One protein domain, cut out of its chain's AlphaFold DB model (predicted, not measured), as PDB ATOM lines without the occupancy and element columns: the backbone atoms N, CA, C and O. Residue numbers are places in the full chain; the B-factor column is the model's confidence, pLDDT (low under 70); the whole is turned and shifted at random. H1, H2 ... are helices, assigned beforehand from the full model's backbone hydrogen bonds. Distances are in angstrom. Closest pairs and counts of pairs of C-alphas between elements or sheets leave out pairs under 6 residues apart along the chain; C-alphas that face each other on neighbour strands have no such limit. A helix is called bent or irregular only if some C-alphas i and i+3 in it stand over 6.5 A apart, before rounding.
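AT A GLANCE: This is residues 3 to 88 of the 111 residues of an uncharacterized protein of Araneus ventricosus (UniProt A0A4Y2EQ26). The long helix H3 forms an up-and-down bundle with H2 and H4, neighbours running opposite ways; H1 packs on H2. The 86 printed residues include helices H1 to H5 in order: all helix. It is compact, radius of gyration of the C-alphas 12.5 A, spanning 29 by 27 by 22 A.

IN THESE COORDINATES: H3, residues 41 to 61, is 30.6 A long and irregular: C-alphas 42 and 45 are 7.5 A apart. H2 is residues 26 to 39, H4 66 to 82; H1, 8 to 21, begins at C-alpha (0.025, 51.551, -34.688); H5, 85 to 88, ends at C-alpha (3.216, 34.303, -20.122).

HOW THE PARTS SIT: H3 forms a hairpin with H2, closest C-alphas Gly 33 and Ala 47, 4.1 A, and with H4, closest C-alphas Leu 51 and Ile 72, 6.1 A. H1 and H2 form another. H5 is near H3. Every O i to N i+4 pair is within hydrogen-bond range in H1, H2, H4; 15 of 17 in H3.

THE WHOLE: The printed part has no cut; residues 85 to 88 are under pLDDT 70.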
ATOM      1  N   LEU A   3      -5.514  54.514 -34.658       86.88
ATOM      2  CA  LEU A   3      -5.850  53.091 -34.826       86.88
ATOM      3  C   LEU A   3      -6.674  52.826 -36.101       86.88
ATOM      4  O   LEU A   3      -6.435  51.847 -36.791       86.88
ATOM      5  N   GLU A   4      -7.610  53.715 -36.457       87.81
ATOM      6  CA  GLU A   4      -8.441  53.574 -37.673       87.81
ATOM      7  C   GLU A   4      -7.638  53.755 -38.968       87.81
ATOM      8  O   GLU A   4      -8.099  53.376 -40.041       87.81
ATOM      9  N   LEU A   5      -6.468  54.389 -38.870       92.94
ATOM     10  CA  LEU A   5      -5.536  54.585 -39.976       92.94
ATOM     11  C   LEU A   5      -4.410  53.544 -39.956       92.94
ATOM     12  O   LEU A   5      -3.447  53.707 -40.701       92.94
ATOM     13  N   GLU A   6      -4.510  52.527 -39.089       90.12
ATOM     14  CA  GLU A   6      -3.490  51.487 -38.881       90.12
ATOM     15  C   GLU A   6      -2.107  52.071 -38.530       90.12
ATOM     16  O   GLU A   6      -1.063  51.467 -38.762       90.12
ATOM     17  N   MET A   7      -2.082  53.274 -37.944       94.25
ATOM     18  CA  MET A   7      -0.859  53.967 -37.535       94.25
ATOM     19  C   MET A   7      -0.425  53.501 -36.138       94.25
ATOM     20  O   MET A   7      -0.351  54.307 -35.207       94.25
ATOM     21  N   PHE A   8      -0.196  52.195 -35.986       92.31
ATOM     22  CA  PHE A   8       0.025  51.551 -34.688       92.31
ATOM     23  C   PHE A   8       1.285  52.059 -33.985       92.31
ATOM     24  O   PHE A   8       1.179  52.486 -32.844       92.31
ATOM     25  N   ASP A   9       2.422  52.173 -34.674       91.69
ATOM     26  CA  ASP A   9       3.676  52.647 -34.061       91.69
ATOM     27  C   ASP A   9       3.548  54.061 -33.470       91.69
ATOM     28  O   ASP A   9       4.009  54.347 -32.366       91.69
ATOM     29  N   GLN A  10       2.874  54.966 -34.188       93.81
ATOM     30  CA  GLN A  10       2.646  56.327 -33.694       93.81
ATOM     31  C   GLN A  10       1.673  56.348 -32.517       93.81
ATOM     32  O   GLN A  10       1.852  57.138 -31.593       93.81
ATOM     33  N   ALA A  11       0.636  55.511 -32.560       94.44
ATOM     34  CA  ALA A  11      -0.307  55.394 -31.461       94.44
ATOM     35  C   ALA A  11       0.376  54.828 -30.209       94.44
ATOM     36  O   ALA A  11       0.211  55.422 -29.149       94.44
ATOM     37  N   THR A  12       1.186  53.775 -30.340       93.44
ATOM     38  CA  THR A  12       1.984  53.196 -29.249       93.44
ATOM     39  C   THR A  12       2.893  54.245 -28.621       93.44
ATOM     40  O   THR A  12       2.746  54.520 -27.439       93.44
ATOM     41  N   ASN A  13       3.706  54.955 -29.415       94.06
ATOM     42  CA  ASN A  13       4.606  55.993 -28.893       94.06
ATOM     43  C   ASN A  13       3.878  57.097 -28.106       94.06
ATOM     44  O   ASN A  13       4.383  57.594 -27.102       94.06
ATOM     45  N   ILE A  14       2.698  57.521 -28.572       95.19
ATOM     46  CA  ILE A  14       1.902  58.536 -27.871       95.19
ATOM     47  C   ILE A  14       1.323  57.966 -26.576       95.19
ATOM     48  O   ILE A  14       1.336  58.647 -25.555       95.19
ATOM     49  N   LEU A  15       0.782  56.749 -26.621       95.19
ATOM     50  CA  LEU A  15       0.144  56.121 -25.471       95.19
ATOM     51  C   LEU A  15       1.160  55.752 -24.388       95.19
ATOM     52  O   LEU A  15       0.876  55.984 -23.219       95.19
ATOM     53  N   ASP A  16       2.341  55.266 -24.760       92.38
ATOM     54  CA  ASP A  16       3.422  54.978 -23.816       92.38
ATOM     55  C   ASP A  16       3.871  56.256 -23.102       92.38
ATOM     56  O   ASP A  16       3.936  56.276 -21.877       92.38
ATOM     57  N   GLY A  17       4.051  57.363 -23.833       93.75
ATOM     58  CA  GLY A  17       4.346  58.660 -23.212       93.75
ATOM     59  C   GLY A  17       3.252  59.129 -22.242       93.75
ATOM     60  O   GLY A  17       3.552  59.719 -21.209       93.75
ATOM     61  N   LEU A  18       1.980  58.826 -22.529       95.12
ATOM     62  CA  LEU A  18       0.876  59.129 -21.612       95.12
ATOM     63  C   LEU A  18       0.898  58.246 -20.357       95.12
ATOM     64  O   LEU A  18       0.598  58.753 -19.281       95.12
ATOM     65  N   VAL A  19       1.259  56.964 -20.477       93.81
ATOM     66  CA  VAL A  19       1.448  56.067 -19.322       93.81
ATOM     67  C   VAL A  19       2.634  56.508 -18.468       93.81
ATOM     68  O   VAL A  19       2.557  56.457 -17.242       93.81
ATOM     69  N   GLU A  20       3.732  56.934 -19.096       94.31
ATOM     70  CA  GLU A  20       4.904  57.464 -18.394       94.31
ATOM     71  C   GLU A  20       4.572  58.737 -17.601       94.31
ATOM     72  O   GLU A  20       5.093  58.928 -16.498       94.31
ATOM     73  N   ASP A  21       3.698  59.587 -18.146       95.81
ATOM     74  CA  ASP A  21       3.236  60.813 -17.494       95.81
ATOM     75  C   ASP A  21       2.219  60.538 -16.365       95.81
ATOM     76  O   ASP A  21       2.288  61.181 -15.311       95.81
ATOM     77  N   ASP A  22       1.275  59.612 -16.573       94.88
ATOM     78  CA  ASP A  22       0.232  59.237 -15.608       94.88
ATOM     79  C   ASP A  22      -0.231  57.775 -15.799       94.88
ATOM     80  O   ASP A  22      -1.024  57.447 -16.689       94.88
ATOM     81  N   ASP A  23       0.222  56.889 -14.907       94.62
ATOM     82  CA  ASP A  23      -0.092  55.458 -14.929       94.62
ATOM     83  C   ASP A  23      -1.476  55.117 -14.344       94.62
ATOM     84  O   ASP A  23      -1.869  53.946 -14.319       94.62
ATOM     85  N   GLU A  24      -2.247  56.112 -13.895       94.38
ATOM     86  CA  GLU A  24      -3.587  55.929 -13.332       94.38
ATOM     87  C   GLU A  24      -4.711  56.177 -14.358       94.38
ATOM     88  O   GLU A  24      -5.890  56.062 -14.022       94.38
ATOM     89  N   VAL A  25      -4.398  56.441 -15.631       93.12
ATOM     90  CA  VAL A  25      -5.418  56.646 -16.675       93.12
ATOM     91  C   VAL A  25      -5.809  55.320 -17.340       93.12
ATOM     92  O   VAL A  25      -5.113  54.810 -18.219       93.12
ATOM     93  N   ILE A  26      -6.958  54.755 -16.949       93.44
ATOM     94  CA  ILE A  26      -7.459  53.455 -17.450       93.44
ATOM     95  C   ILE A  26      -7.571  53.437 -18.971       93.44
ATOM     96  O   ILE A  26      -7.230  52.438 -19.601       93.44
ATOM     97  N   GLU A  27      -8.058  54.524 -19.567       93.38
ATOM     98  CA  GLU A  27      -8.299  54.616 -21.002       93.38
ATOM     99  C   GLU A  27      -7.011  54.422 -21.799       93.38
ATOM    100  O   GLU A  27      -7.043  53.795 -22.856       93.38
ATOM    101  N   VAL A  28      -5.876  54.906 -21.290       95.25
ATOM    102  CA  VAL A  28      -4.581  54.758 -21.963       95.25
ATOM    103  C   VAL A  28      -4.158  53.289 -21.959       95.25
ATOM    104  O   VAL A  28      -3.850  52.741 -23.018       95.25
ATOM    105  N   TRP A  29      -4.260  52.614 -20.809       96.19
ATOM    106  CA  TRP A  29      -4.000  51.175 -20.696       96.19
ATOM    107  C   TRP A  29      -4.933  50.333 -21.570       96.19
ATOM    108  O   TRP A  29      -4.496  49.402 -22.246       96.19
ATOM    109  N   TYR A  30      -6.222  50.672 -21.587       95.69
ATOM    110  CA  TYR A  30      -7.214  49.997 -22.414       95.69
ATOM    111  C   TYR A  30      -6.904  50.154 -23.906       95.69
ATOM    112  O   TYR A  30      -6.944  49.168 -24.642       95.69
ATOM    113  N   ILE A  31      -6.560  51.363 -24.364       95.81
ATOM    114  CA  ILE A  31      -6.238  51.604 -25.774       95.81
ATOM    115  C   ILE A  31      -4.925  50.909 -26.156       95.81
ATOM    116  O   ILE A  31      -4.874  50.341 -27.242       95.81
ATOM    117  N   LEU A  32      -3.904  50.876 -25.288       95.50
ATOM    118  CA  LEU A  32      -2.680  50.087 -25.517       95.50
ATOM    119  C   LEU A  32      -2.990  48.598 -25.673       95.50
ATOM    120  O   LEU A  32      -2.522  47.955 -26.615       95.50
ATOM    121  N   GLY A  33      -3.822  48.059 -24.783       95.38
ATOM    122  CA  GLY A  33      -4.273  46.675 -24.850       95.38
ATOM    123  C   GLY A  33      -5.033  46.371 -26.134       95.38
ATOM    124  O   GLY A  33      -4.731  45.404 -26.830       95.38
ATOM    125  N   TRP A  34      -5.978  47.236 -26.495       95.88
ATOM    126  CA  TRP A  34      -6.777  47.066 -27.700       95.88
ATOM    127  C   TRP A  34      -5.948  47.222 -28.980       95.88
ATOM    128  O   TRP A  34      -6.098  46.410 -29.889       95.88
ATOM    129  N   LEU A  35      -5.042  48.203 -29.035       95.44
ATOM    130  CA  LEU A  35      -4.099  48.398 -30.138       95.44
ATOM    131  C   LEU A  35      -3.292  47.126 -30.386       95.44
ATOM    132  O   LEU A  35      -3.294  46.615 -31.502       95.44
ATOM    133  N   ASN A  36      -2.667  46.582 -29.341       94.44
ATOM    134  CA  ASN A  36      -1.865  45.369 -29.463       94.44
ATOM    135  C   ASN A  36      -2.742  44.162 -29.837       94.44
ATOM    136  O   ASN A  36      -2.325  43.303 -30.608       94.44
ATOM    137  N   TYR A  37      -3.991  44.112 -29.367       94.25
ATOM    138  CA  TYR A  37      -4.919  43.049 -29.748       94.25
ATOM    139  C   TYR A  37      -5.268  43.082 -31.246       94.25
ATOM    140  O   TYR A  37      -5.407  42.016 -31.848       94.25
ATOM    141  N   ILE A  38      -5.432  44.262 -31.856       94.44
ATOM    142  CA  ILE A  38      -5.810  44.389 -33.277       94.44
ATOM    143  C   ILE A  38      -4.616  44.416 -34.237       94.44
ATOM    144  O   ILE A  38      -4.812  44.182 -35.428       94.44
ATOM    145  N   GLN A  39      -3.408  44.702 -33.746       91.75
ATOM    146  CA  GLN A  39      -2.208  44.856 -34.573       91.75
ATOM    147  C   GLN A  39      -1.725  43.530 -35.176       91.75
ATOM    148  O   GLN A  39      -1.292  43.509 -36.326       91.75
ATOM    149  N   GLY A  40      -1.827  42.426 -34.433       88.62
ATOM    150  CA  GLY A  40      -1.396  41.110 -34.903       88.62
ATOM    151  C   GLY A  40      -1.322  40.068 -33.791       88.62
ATOM    152  O   GLY A  40      -1.447  40.390 -32.608       88.62
ATOM    153  N   ASP A  41      -1.128  38.806 -34.173       88.56
ATOM    154  CA  ASP A  41      -1.014  37.695 -33.220       88.56
ATOM    155  C   ASP A  41       0.282  37.784 -32.397       88.56
ATOM    156  O   ASP A  41       0.314  37.395 -31.231       88.56
ATOM    157  N   GLU A  42       1.334  38.362 -32.974       88.94
ATOM    158  CA  GLU A  42       2.622  38.602 -32.328       88.94
ATOM    159  C   GLU A  42       2.547  39.616 -31.171       88.94
ATOM    160  O   GLU A  42       3.408  39.614 -30.298       88.94
ATOM    161  N   TYR A  43       1.484  40.426 -31.113       92.00
ATOM    162  CA  TYR A  43       1.263  41.441 -30.078       92.00
ATOM    163  C   TYR A  43       0.258  40.998 -29.002       92.00
ATOM    164  O   TYR A  43      -0.042  41.748 -28.072       92.00
ATOM    165  N   LYS A  44      -0.280  39.773 -29.076       90.38
ATOM    166  CA  LYS A  44      -1.343  39.306 -28.164       90.38
ATOM    167  C   LYS A  44      -0.902  39.232 -26.703       90.38
ATOM    168  O   LYS A  44      -1.711  39.483 -25.813       90.38
ATOM    169  N   LEU A  45       0.376  38.960 -26.442       90.75
ATOM    170  CA  LEU A  45       0.919  38.970 -25.081       90.75
ATOM    171  C   LEU A  45       1.017  40.393 -24.514       90.75
ATOM    172  O   LEU A  45       0.620  40.624 -23.372       90.75
ATOM    173  N   ASN A  46       1.427  41.368 -25.331       91.12
ATOM    174  CA  ASN A  46       1.393  42.790 -24.969       91.12
ATOM    175  C   ASN A  46      -0.045  43.228 -24.678       91.12
ATOM    176  O   ASN A  46      -0.313  43.903 -23.685       91.12
ATOM    177  N   ALA A  47      -0.984  42.805 -25.531       95.00
ATOM    178  CA  ALA A  47      -2.400  43.085 -25.355       95.00
ATOM    179  C   ALA A  47      -2.894  42.579 -23.998       95.00
ATOM    180  O   ALA A  47      -3.519  43.330 -23.251       95.00
ATOM    181  N   HIS A  48      -2.559  41.332 -23.655       93.94
ATOM    182  CA  HIS A  48      -2.933  40.739 -22.379       93.94
ATOM    183  C   HIS A  48      -2.353  41.527 -21.195       93.94
ATOM    184  O   HIS A  48      -3.093  41.899 -20.279       93.94
ATOM    185  N   TYR A  49      -1.063  41.870 -21.248       93.50
ATOM    186  CA  TYR A  49      -0.402  42.677 -20.223       93.50
ATOM    187  C   TYR A  49      -1.104  44.027 -19.996       93.50
ATOM    188  O   TYR A  49      -1.472  44.358 -18.863       93.50
ATOM    189  N   TYR A  50      -1.342  44.792 -21.063       95.81
ATOM    190  CA  TYR A  50      -1.949  46.120 -20.967       95.81
ATOM    191  C   TYR A  50      -3.419  46.074 -20.529       95.81
ATOM    192  O   TYR A  50      -3.844  46.893 -19.712       95.81
ATOM    193  N   LEU A  51      -4.196  45.086 -20.983       96.19
ATOM    194  CA  LEU A  51      -5.583  44.896 -20.539       96.19
ATOM    195  C   LEU A  51      -5.664  44.508 -19.058       96.19
ATOM    196  O   LEU A  51      -6.536  44.991 -18.328       96.19
ATOM    197  N   LYS A  52      -4.723  43.690 -18.578       94.88
ATOM    198  CA  LYS A  52      -4.603  43.355 -17.156       94.88
ATOM    199  C   LYS A  52      -4.279  44.600 -16.331       94.88
ATOM    200  O   LYS A  52      -4.904  44.811 -15.292       94.88
ATOM    201  N   LYS A  53      -3.392  45.474 -16.823       95.56
ATOM    202  CA  LYS A  53      -3.114  46.779 -16.202       95.56
ATOM    203  C   LYS A  53      -4.339  47.688 -16.173       95.56
ATOM    204  O   LYS A  53      -4.654  48.220 -15.111       95.56
ATOM    205  N   ALA A  54      -5.089  47.787 -17.269       95.19
ATOM    206  CA  ALA A  54      -6.334  48.558 -17.310       95.19
ATOM    207  C   ALA A  54      -7.323  48.100 -16.221       95.19
ATOM    208  O   ALA A  54      -7.913  48.921 -15.516       95.19
ATOM    209  N   LYS A  55      -7.448  46.780 -16.025       94.06
ATOM    210  CA  LYS A  55      -8.282  46.183 -14.973       94.06
ATOM    211  C   LYS A  55      -7.747  46.428 -13.557       94.06
ATOM    212  O   LYS A  55      -8.524  46.647 -12.632       94.06
ATOM    213  N   GLU A  56      -6.433  46.405 -13.355       93.81
ATOM    214  CA  GLU A  56      -5.821  46.748 -12.062       93.81
ATOM    215  C   GLU A  56      -6.106  48.208 -11.680       93.81
ATOM    216  O   GLU A  56      -6.516  48.490 -10.548       93.81
ATOM    217  N   VAL A  57      -5.940  49.133 -12.631       94.06
ATOM    218  CA  VAL A  57      -6.188  50.565 -12.421       94.06
ATOM    219  C   VAL A  57      -7.677  50.838 -12.193       94.06
ATOM    220  O   VAL A  57      -8.017  51.618 -11.301       94.06
ATOM    221  N   SER A  58      -8.581  50.147 -12.896       93.31
ATOM    222  CA  SER A  58     -10.025  50.304 -12.676       93.31
ATOM    223  C   SER A  58     -10.468  49.931 -11.273       93.31
ATOM    224  O   SER A  58     -11.188  50.693 -10.623       93.31
ATOM    225  N   VAL A  59      -9.959  48.814 -10.757       92.81
ATOM    226  CA  VAL A  59     -10.217  48.380  -9.384       92.81
ATOM    227  C   VAL A  59      -9.613  49.363  -8.381       92.81
ATOM    228  O   VAL A  59     -10.252  49.679  -7.377       92.81
ATOM    229  N   LYS A  60      -8.402  49.870  -8.648       93.12
ATOM    230  CA  LYS A  60      -7.709  50.840  -7.785       93.12
ATOM    231  C   LYS A  60      -8.475  52.158  -7.666       93.12
ATOM    232  O   LYS A  60      -8.614  52.674  -6.558       93.12
ATOM    233  N   LEU A  61      -8.969  52.691  -8.782       91.44
ATOM    234  CA  LEU A  61      -9.691  53.965  -8.823       91.44
ATOM    235  C   LEU A  61     -11.181  53.835  -8.486       91.44
ATOM    236  O   LEU A  61     -11.845  54.842  -8.247       91.44
ATOM    237  N   GLY A  62     -11.705  52.608  -8.434       90.50
ATOM    238  CA  GLY A  62     -13.124  52.355  -8.200       90.50
ATOM    239  C   GLY A  62     -13.999  52.812  -9.366       90.50
ATOM    240  O   GLY A  62     -15.119  53.261  -9.136       90.50
ATOM    241  N   ILE A  63     -13.476  52.732 -10.594       85.38
ATOM    242  CA  ILE A  63     -14.212  53.080 -11.809       85.38
ATOM    243  C   ILE A  63     -15.175  51.940 -12.143       85.38
ATOM    244  O   ILE A  63     -14.783  50.777 -12.221       85.38
ATOM    245  N   ASP A  64     -16.447  52.288 -12.311       79.56
ATOM    246  CA  ASP A  64     -17.571  51.371 -12.487       79.56
ATOM    247  C   ASP A  64     -18.211  51.462 -13.879       79.56
ATOM    248  O   ASP A  64     -19.345  51.014 -14.067       79.56
ATOM    249  N   ASP A  65     -17.496  52.012 -14.865       82.81
ATOM    250  CA  ASP A  65     -17.965  52.038 -16.248       82.81
ATOM    251  C   ASP A  65     -18.064  50.612 -16.810       82.81
ATOM    252  O   ASP A  65     -17.074  49.962 -17.154       82.81
ATOM    253  N   LEU A  66     -19.299  50.114 -16.856       77.31
ATOM    254  CA  LEU A  66     -19.603  48.722 -17.156       77.31
ATOM    255  C   LEU A  66     -19.221  48.327 -18.583       77.31
ATOM    256  O   LEU A  66     -18.884  47.163 -18.801       77.31
ATOM    257  N   ASP A  67     -19.247  49.261 -19.535       88.12
ATOM    258  CA  ASP A  67     -19.032  48.933 -20.944       88.12
ATOM    259  C   ASP A  67     -17.543  48.666 -21.212       88.12
ATOM    260  O   ASP A  67     -17.191  47.642 -21.804       88.12
ATOM    261  N   TYR A  68     -16.649  49.527 -20.704       82.06
ATOM    262  CA  TYR A  68     -15.201  49.323 -20.844       82.06
ATOM    263  C   TYR A  68     -14.723  48.087 -20.083       82.06
ATOM    264  O   TYR A  68     -13.935  47.304 -20.612       82.06
ATOM    265  N   ILE A  69     -15.217  47.881 -18.859       89.75
ATOM    266  CA  ILE A  69     -14.818  46.730 -18.042       89.75
ATOM    267  C   ILE A  69     -15.303  45.418 -18.658       89.75
ATOM    268  O   ILE A  69     -14.529  44.463 -18.713       89.75
ATOM    269  N   SER A  70     -16.533  45.377 -19.182       93.81
ATOM    270  CA  SER A  70     -17.043  44.190 -19.877       93.81
ATOM    271  C   SER A  70     -16.175  43.842 -21.084       93.81
ATOM    272  O   SER A  70     -15.831  42.679 -21.271       93.81
ATOM    273  N   HIS A  71     -15.767  44.838 -21.874       95.19
ATOM    274  CA  HIS A  71     -14.925  44.585 -23.040       95.19
ATOM    275  C   HIS A  71     -13.507  44.135 -22.657       95.19
ATOM    276  O   HIS A  71     -12.973  43.213 -23.268       95.19
ATOM    277  N   ILE A  72     -12.911  44.721 -21.610       95.62
ATOM    278  CA  ILE A  72     -11.622  44.257 -21.067       95.62
ATOM    279  C   ILE A  72     -11.719  42.789 -20.636       95.62
ATOM    280  O   ILE A  72     -10.842  41.996 -20.971       95.62
ATOM    281  N   ASP A  73     -12.785  42.412 -19.926       95.31
ATOM    282  CA  ASP A  73     -13.001  41.036 -19.473       95.31
ATOM    283  C   ASP A  73     -13.203  40.053 -20.637       95.31
ATOM    284  O   ASP A  73     -12.692  38.932 -20.591       95.31
ATOM    285  N   GLU A  74     -13.917  40.461 -21.689       96.38
ATOM    286  CA  GLU A  74     -14.093  39.664 -22.908       96.38
ATOM    287  C   GLU A  74     -12.761  39.413 -23.623       96.38
ATOM    288  O   GLU A  74     -12.440  38.262 -23.928       96.38
ATOM    289  N   LEU A  75     -11.964  40.466 -23.837       96.12
ATOM    290  CA  LEU A  75     -10.664  40.367 -24.505       96.12
ATOM    291  C   LEU A  75      -9.663  39.543 -23.692       96.12
ATOM    292  O   LEU A  75      -8.974  38.695 -24.255       96.12
ATOM    293  N   LEU A  76      -9.590  39.757 -22.373       95.44
ATOM    294  CA  LEU A  76      -8.718  38.974 -21.492       95.44
ATOM    295  C   LEU A  76      -9.065  37.490 -21.558       95.44
ATOM    296  O   LEU A  76      -8.176  36.663 -21.724       95.44
ATOM    297  N   LYS A  77     -10.354  37.154 -21.508       95.31
ATOM    298  CA  LYS A  77     -10.795  35.764 -21.608       95.31
ATOM    299  C   LYS A  77     -10.398  35.128 -22.943       95.31
ATOM    300  O   LYS A  77      -9.949  33.987 -22.961       95.31
ATOM    301  N   GLU A  78     -10.566  35.841 -24.055       94.50
ATOM    302  CA  GLU A  78     -10.151  35.341 -25.370       94.50
ATOM    303  C   GLU A  78      -8.634  35.107 -25.435       94.50
ATOM    304  O   GLU A  78      -8.182  34.077 -25.938       94.50
ATOM    305  N   LEU A  79      -7.852  36.039 -24.888       92.31
ATOM    306  CA  LEU A  79      -6.396  35.948 -24.836       92.31
ATOM    307  C   LEU A  79      -5.921  34.791 -23.952       92.31
ATOM    308  O   LEU A  79      -5.034  34.060 -24.371       92.31
ATOM    309  N   GLU A  80      -6.542  34.573 -22.792       90.88
ATOM    310  CA  GLU A  80      -6.246  33.448 -21.892       90.88
ATOM    311  C   GLU A  80      -6.602  32.087 -22.520       90.88
ATOM    312  O   GLU A  80      -5.917  31.088 -22.292       90.88
ATOM    313  N   GLU A  81      -7.673  32.023 -23.322       90.25
ATOM    314  CA  GLU A  81      -8.050  30.816 -24.067       90.25
ATOM    315  C   GLU A  81      -7.079  30.524 -25.226       90.25
ATOM    316  O   GLU A  81      -6.808  29.357 -25.522       90.25
ATOM    317  N   ALA A  82      -6.550  31.566 -25.874       84.81
ATOM    318  CA  ALA A  82      -5.599  31.450 -26.979       84.81
ATOM    319  C   ALA A  82      -4.151  31.214 -26.509       84.81
ATOM    320  O   ALA A  82      -3.415  30.451 -27.138       84.81
ATOM    321  N   PHE A  83      -3.758  31.833 -25.395       78.25
ATOM    322  CA  PHE A  83      -2.417  31.816 -24.819       78.25
ATOM    323  C   PHE A  83      -2.521  31.506 -23.319       78.25
ATOM    324  O   PHE A  83      -2.688  32.413 -22.503       78.25
ATOM    325  N   PRO A  84      -2.434  30.223 -22.929       71.75
ATOM    326  CA  PRO A  84      -2.484  29.838 -21.529       71.75
ATOM    327  C   PRO A  84      -1.370  30.525 -20.720       71.75
ATOM    328  O   PRO A  84      -0.269  30.706 -21.245       71.75
ATOM    329  N   PRO A  85      -1.594  30.815 -19.426       62.62
ATOM    330  CA  PRO A  85      -0.661  31.556 -18.562       62.62
ATOM    331  C   PRO A  85       0.738  30.926 -18.438       62.62
ATOM    332  O   PRO A  85       1.693  31.589 -18.052       62.62
ATOM    333  N   GLU A  86       0.885  29.655 -18.807       63.34
ATOM    334  CA  GLU A  86       2.164  28.943 -18.900       63.34
ATOM    335  C   GLU A  86       3.114  29.541 -19.958       63.34
ATOM    336  O   GLU A  86       4.324  29.379 -19.844       63.34
ATOM    337  N   LEU A  87       2.584  30.243 -20.967       61.31
ATOM    338  CA  LEU A  87       3.354  30.948 -22.002       61.31
ATOM    339  C   LEU A  87       3.715  32.386 -21.600       61.31
ATOM    340  O   LEU A  87       4.560  33.016 -22.227       61.31
ATOM    341  N   GLU A  88       3.073  32.914 -20.562       55.25
ATOM    342  CA  GLU A  88       3.216  34.303 -20.122       55.25
ATOM    343  C   GLU A  88       4.506  34.513 -19.308       55.25
ATOM    344  O   GLU A  88       5.144  35.564 -19.397       55.25
TER     345      GLU A  88